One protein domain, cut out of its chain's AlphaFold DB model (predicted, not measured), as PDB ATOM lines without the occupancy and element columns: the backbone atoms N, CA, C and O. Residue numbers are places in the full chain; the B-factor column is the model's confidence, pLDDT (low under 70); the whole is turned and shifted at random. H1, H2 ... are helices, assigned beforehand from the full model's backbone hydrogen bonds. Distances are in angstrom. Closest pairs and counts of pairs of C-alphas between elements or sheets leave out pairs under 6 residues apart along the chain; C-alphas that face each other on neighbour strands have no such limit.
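This is residues 2 to 18 and 42 to 73 of the 108 residues of the protein "Vomeronasal type-1 receptor" of Camelus ferus (UniProt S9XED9). One long straight helix, H2, makes the whole length of a rod, and a shorter helix, H1, runs beside part of it in the opposite direction; the pair is loosely set, and residues 61 to 73 of H2 stick out past H1. The printed part has 49 residues, with two named helices in the order H1, H2 and no named strand: all helix. It is loose, with a radius of gyration of the C-alphas of 13.8 A, and spans 46 by 20 by 5 A.

H2, residues 42 to 73, measures 46.4 A from C-alpha 42 at (26.784, 33.031, 0.507) to C-alpha 73 at (-6.664, 37.255, 32.343). H1, residues 2 to 18, measures 24.1 A and begins with C-alpha 2 at (5.914, 50.235, 16.711).

H2 and H1 are close but not clearly touching, with 2 pairs of C-alphas within 8 A. Their closest C-alphas, those of Ser 4 and Asn 60, are 7.4 A apart. They run opposite ways at a shallow tilt of 1 degrees, 13.7 A from centre to centre. In H1 and H2 every O i to N i+4 pair is within hydrogen-bond range.

The C-alphas of Ala 42 and Tyr 73, 46.4 A apart, are the two farthest apart. Residues 19 to 41 are not printed, and C-alphas 18 and 42 are 10.8 A apart across this cut. The mean pLDDT of the printed part is 73.5; residues 2 to 9, 12 to 18, 42 to 45 and 48 are under 70.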
ATOM      1  N   PHE A   2       4.838  49.409  17.304       55.31
ATOM      2  CA  PHE A   2       5.914  50.235  16.711       55.31
ATOM      3  C   PHE A   2       7.323  49.636  16.855       55.31
ATOM      4  O   PHE A   2       8.096  49.643  15.908       55.31
ATOM      5  N   VAL A   3       7.650  49.033  17.999       54.50
ATOM      6  CA  VAL A   3       8.979  48.429  18.233       54.50
ATOM      7  C   VAL A   3       9.211  47.188  17.360       54.50
ATOM      8  O   VAL A   3      10.297  46.995  16.827       54.50
ATOM      9  N   SER A   4       8.166  46.395  17.124       66.81
ATOM     10  CA  SER A   4       8.191  45.259  16.194       66.81
ATOM     11  C   SER A   4       8.446  45.721  14.750       66.81
ATOM     12  O   SER A   4       9.215  45.098  14.025       66.81
ATOM     13  N   LEU A   5       7.851  46.852  14.354       63.88
ATOM     14  CA  LEU A   5       8.059  47.488  13.050       63.88
ATOM     15  C   LEU A   5       9.458  48.097  12.912       63.88
ATOM     16  O   LEU A   5      10.034  48.051  11.831       63.88
ATOM     17  N   LEU A   6      10.037  48.604  13.999       69.50
ATOM     18  CA  LEU A   6      11.415  49.095  14.021       69.50
ATOM     19  C   LEU A   6      12.433  47.949  13.916       69.50
ATOM     20  O   LEU A   6      13.402  48.077  13.177       69.50
ATOM     21  N   ILE A   7      12.187  46.808  14.569       66.56
ATOM     22  CA  ILE A   7      13.021  45.595  14.456       66.56
ATOM     23  C   ILE A   7      12.921  44.991  13.047       66.56
ATOM     24  O   ILE A   7      13.921  44.560  12.477       66.56
ATOM     25  N   TRP A   8      11.734  45.025  12.440       68.44
ATOM     26  CA  TRP A   8      11.518  44.594  11.059       68.44
ATOM     27  C   TRP A   8      12.163  45.536  10.033       68.44
ATOM     28  O   TRP A   8      12.809  45.100   9.080       68.44
ATOM     29  N   SER A   9      12.030  46.844  10.248       67.62
ATOM     30  CA  SER A   9      12.607  47.877   9.386       67.62
ATOM     31  C   SER A   9      14.137  47.873   9.467       67.62
ATOM     32  O   SER A   9      14.811  47.740   8.448       67.62
ATOM     33  N   GLY A  10      14.703  47.865  10.677       71.94
ATOM     34  CA  GLY A  10      16.148  47.755  10.888       71.94
ATOM     35  C   GLY A  10      16.722  46.431  10.377       71.94
ATOM     36  O   GLY A  10      17.748  46.429   9.698       71.94
ATOM     37  N   GLY A  11      16.023  45.315  10.614       72.06
ATOM     38  CA  GLY A  11      16.407  44.004  10.089       72.06
ATOM     39  C   GLY A  11      16.424  43.968   8.560       72.06
ATOM     40  O   GLY A  11      17.387  43.497   7.965       72.06
ATOM     41  N   SER A  12      15.407  44.529   7.902       62.47
ATOM     42  CA  SER A  12      15.328  44.541   6.435       62.47
ATOM     43  C   SER A  12      16.364  45.462   5.784       62.47
ATOM     44  O   SER A  12      16.961  45.080   4.776       62.47
ATOM     45  N   MET A  13      16.669  46.618   6.381       69.25
ATOM     46  CA  MET A  13      17.702  47.522   5.865       69.25
ATOM     47  C   MET A  13      19.117  46.960   6.031       69.25
ATOM     48  O   MET A  13      19.921  47.030   5.100       69.25
ATOM     49  N   MET A  14      19.422  46.341   7.174       66.50
ATOM     50  CA  MET A  14      20.738  45.746   7.427       66.50
ATOM     51  C   MET A  14      21.003  44.530   6.520       66.50
ATOM     52  O   MET A  14      22.128  44.324   6.062       66.50
ATOM     53  N   LEU A  15      19.953  43.787   6.154       67.44
ATOM     54  CA  LEU A  15      20.019  42.714   5.158       67.44
ATOM     55  C   LEU A  15      20.210  43.229   3.736       67.44
ATOM     56  O   LEU A  15      20.989  42.654   2.972       67.44
ATOM     57  N   LEU A  16      19.530  44.319   3.380       66.12
ATOM     58  CA  LEU A  16      19.671  44.940   2.069       66.12
ATOM     59  C   LEU A  16      21.102  45.439   1.857       66.12
ATOM     60  O   LEU A  16      21.681  45.197   0.799       66.12
ATOM     61  N   LEU A  17      21.693  46.056   2.883       67.19
ATOM     62  CA  LEU A  17      23.055  46.579   2.846       67.19
ATOM     63  C   LEU A  17      24.098  45.454   2.761       67.19
ATOM     64  O   LEU A  17      24.990  45.507   1.915       67.19
ATOM     65  N   HIS A  18      23.935  44.389   3.552       62.78
ATOM     66  CA  HIS A  18      24.825  43.224   3.521       62.78
ATOM     67  C   HIS A  18      24.783  42.504   2.161       62.78
ATOM     68  O   HIS A  18      25.807  42.066   1.638       62.78
ATOM     69  N   ALA A  42      27.920  32.169   0.813       60.72
ATOM     70  CA  ALA A  42      26.784  33.031   0.507       60.72
ATOM     71  C   ALA A  42      25.459  32.344   0.870       60.72
ATOM     72  O   ALA A  42      24.623  32.942   1.547       60.72
ATOM     73  N   ALA A  43      25.310  31.066   0.512       67.56
ATOM     74  CA  ALA A  43      24.146  30.263   0.859       67.56
ATOM     75  C   ALA A  43      23.987  30.134   2.376       67.56
ATOM     76  O   ALA A  43      22.909  30.417   2.886       67.56
ATOM     77  N   HIS A  44      25.054  29.815   3.115       62.94
ATOM     78  CA  HIS A  44      24.993  29.706   4.575       62.94
ATOM     79  C   HIS A  44      24.605  31.030   5.245       62.94
ATOM     80  O   HIS A  44      23.827  31.050   6.195       62.94
ATOM     81  N   THR A  45      25.092  32.157   4.722       68.62
ATOM     82  CA  THR A  45      24.741  33.483   5.246       68.62
ATOM     83  C   THR A  45      23.269  33.801   5.002       68.62
ATOM     84  O   THR A  45      22.571  34.232   5.914       68.62
ATOM     85  N   ILE A  46      22.767  33.531   3.796       71.38
ATOM     86  CA  ILE A  46      21.349  33.707   3.463       71.38
ATOM     87  C   ILE A  46      20.483  32.784   4.325       71.38
ATOM     88  O   ILE A  46      19.433  33.197   4.806       71.38
ATOM     89  N   LEU A  47      20.940  31.562   4.578       75.25
ATOM     90  CA  LEU A  47      20.216  30.599   5.394       75.25
ATOM     91  C   LEU A  47      20.155  31.058   6.856       75.25
ATOM     92  O   LEU A  47      19.078  31.064   7.439       75.25
ATOM     93  N   MET A  48      21.256  31.561   7.418       68.69
ATOM     94  CA  MET A  48      21.252  32.159   8.758       68.69
ATOM     95  C   MET A  48      20.358  33.398   8.849       68.69
ATOM     96  O   MET A  48      19.671  33.585   9.851       68.69
ATOM     97  N   ILE A  49      20.315  34.219   7.800       71.50
ATOM     98  CA  ILE A  49      19.413  35.373   7.705       71.50
ATOM     99  C   ILE A  49      17.953  34.914   7.753       71.50
ATOM    100  O   ILE A  49      17.162  35.439   8.534       71.50
ATOM    101  N   VAL A  50      17.606  33.912   6.945       71.62
ATOM    102  CA  VAL A  50      16.253  33.355   6.875       71.62
ATOM    103  C   VAL A  50      15.867  32.723   8.211       71.62
ATOM    104  O   VAL A  50      14.780  32.985   8.712       71.62
ATOM    105  N   VAL A  51      16.767  31.970   8.844       78.06
ATOM    106  CA  VAL A  51      16.527  31.360  10.159       78.06
ATOM    107  C   VAL A  51      16.313  32.425  11.229       78.06
ATOM    108  O   VAL A  51      15.348  32.354  11.985       78.06
ATOM    109  N   THR A  52      17.160  33.450  11.263       73.00
ATOM    110  CA  THR A  52      17.046  34.537  12.245       73.00
ATOM    111  C   THR A  52      15.732  35.292  12.069       73.00
ATOM    112  O   THR A  52      15.037  35.573  13.042       73.00
ATOM    113  N   PHE A  53      15.337  35.545  10.823       71.94
ATOM    114  CA  PHE A  53      14.071  36.187  10.500       71.94
ATOM    115  C   PHE A  53      12.861  35.346  10.924       71.94
ATOM    116  O   PHE A  53      11.923  35.863  11.532       71.94
ATOM    117  N   VAL A  54      12.905  34.038  10.664       78.00
ATOM    118  CA  VAL A  54      11.852  33.101  11.072       78.00
ATOM    119  C   VAL A  54      11.746  33.040  12.599       78.00
ATOM    120  O   VAL A  54      10.642  33.122  13.133       78.00
ATOM    121  N   ILE A  55      12.867  32.995  13.322       77.50
ATOM    122  CA  ILE A  55      12.879  33.015  14.792       77.50
ATOM    123  C   ILE A  55      12.305  34.332  15.327       77.50
ATOM    124  O   ILE A  55      11.462  34.311  16.224       77.50
ATOM    125  N   SER A  56      12.693  35.480  14.763       75.88
ATOM    126  CA  SER A  56      12.129  36.781  15.149       75.88
ATOM    127  C   SER A  56      10.617  36.857  14.911       75.88
ATOM    128  O   SER A  56       9.895  37.423  15.733       75.88
ATOM    129  N   TYR A  57      10.120  36.255  13.829       74.75
ATOM    130  CA  TYR A  57       8.689  36.182  13.540       74.75
ATOM    131  C   TYR A  57       7.939  35.317  14.561       74.75
ATOM    132  O   TYR A  57       6.924  35.747  15.114       74.75
ATOM    133  N   VAL A  58       8.469  34.131  14.867       81.62
ATOM    134  CA  VAL A  58       7.876  33.216  15.851       81.62
ATOM    135  C   VAL A  58       7.865  33.844  17.243       81.62
ATOM    136  O   VAL A  58       6.833  33.834  17.909       81.62
ATOM    137  N   LEU A  59       8.962  34.473  17.664       78.00
ATOM    138  CA  LEU A  59       9.033  35.176  18.947       78.00
ATOM    139  C   LEU A  59       8.015  36.317  19.038       78.00
ATOM    140  O   LEU A  59       7.354  36.459  20.063       78.00
ATOM    141  N   ASN A  60       7.830  37.095  17.968       79.00
ATOM    142  CA  ASN A  60       6.823  38.156  17.941       79.00
ATOM    143  C   ASN A  60       5.390  37.592  18.003       79.00
ATOM    144  O   ASN A  60       4.516  38.175  18.651       79.00
ATOM    145  N   SER A  61       5.152  36.436  17.377       79.75
ATOM    146  CA  SER A  61       3.874  35.722  17.453       79.75
ATOM    147  C   SER A  61       3.577  35.250  18.881       79.75
ATOM    148  O   SER A  61       2.522  35.575  19.429       79.75
ATOM    149  N   ILE A  62       4.545  34.603  19.538       85.12
ATOM    150  CA  ILE A  62       4.440  34.183  20.943       85.12
ATOM    151  C   ILE A  62       4.189  35.390  21.851       85.12
ATOM    152  O   ILE A  62       3.307  35.355  22.703       85.12
ATOM    153  N   PHE A  63       4.926  36.483  21.646       81.56
ATOM    154  CA  PHE A  63       4.783  37.697  22.445       81.56
ATOM    155  C   PHE A  63       3.388  38.320  22.308       81.56
ATOM    156  O   PHE A  63       2.788  38.761  23.287       81.56
ATOM    157  N   THR A  64       2.835  38.310  21.096       81.44
ATOM    158  CA  THR A  64       1.483  38.810  20.830       81.44
ATOM    159  C   THR A  64       0.423  37.928  21.490       81.44
ATOM    160  O   THR A  64      -0.491  38.447  22.131       81.44
ATOM    161  N   LEU A  65       0.573  36.603  21.403       86.94
ATOM    162  CA  LEU A  65      -0.308  35.655  22.086       86.94
ATOM    163  C   LEU A  65      -0.249  35.826  23.607       86.94
ATOM    164  O   LEU A  65      -1.289  35.854  24.261       86.94
ATOM    165  N   TYR A  66       0.943  36.023  24.168       84.38
ATOM    166  CA  TYR A  66       1.117  36.285  25.593       84.38
ATOM    167  C   TYR A  66       0.379  37.553  26.040       84.38
ATOM    168  O   TYR A  66      -0.339  37.526  27.039       84.38
ATOM    169  N   ILE A  67       0.483  38.650  25.280       85.06
ATOM    170  CA  ILE A  67      -0.259  39.890  25.565       85.06
ATOM    171  C   ILE A  67      -1.772  39.646  25.513       85.06
ATOM    172  O   ILE A  67      -2.495  40.115  26.392       85.06
ATOM    173  N   LEU A  68      -2.252  38.897  24.517       85.62
ATOM    174  CA  LEU A  68      -3.672  38.583  24.362       85.62
ATOM    175  C   LEU A  68      -4.200  37.767  25.550       85.62
ATOM    176  O   LEU A  68      -5.255  38.085  26.100       85.62
ATOM    177  N   VAL A  69      -3.452  36.752  25.985       88.19
ATOM    178  CA  VAL A  69      -3.799  35.943  27.161       88.19
ATOM    179  C   VAL A  69      -3.767  36.793  28.427       88.19
ATOM    180  O   VAL A  69      -4.686  36.720  29.236       88.19
ATOM    181  N   HIS A  70      -2.761  37.650  28.589       82.75
ATOM    182  CA  HIS A  70      -2.640  38.514  29.759       82.75
ATOM    183  C   HIS A  70      -3.771  39.554  29.843       82.75
ATOM    184  O   HIS A  70      -4.273  39.833  30.931       82.75
ATOM    185  N   LEU A  71      -4.210  40.102  28.707       87.19
ATOM    186  CA  LEU A  71      -5.380  40.982  28.636       87.19
ATOM    187  C   LEU A  71      -6.661  40.239  29.019       87.19
ATOM    188  O   LEU A  71      -7.422  40.740  29.841       87.19
ATOM    189  N   ASN A  72      -6.863  39.031  28.489       85.00
ATOM    190  CA  ASN A  72      -8.000  38.192  28.868       85.00
ATOM    191  C   ASN A  72      -7.981  37.854  30.361       85.00
ATOM    192  O   ASN A  72      -9.001  37.985  31.026       85.00
ATOM    193  N   TYR A  73      -6.818  37.502  30.912       83.88
ATOM    194  CA  TYR A  73      -6.664  37.255  32.343       83.88
ATOM    195  C   TYR A  73      -6.995  38.498  33.173       83.88
ATOM    196  O   TYR A  73      -7.724  38.396  34.152       83.88
TER     197      TYR A  73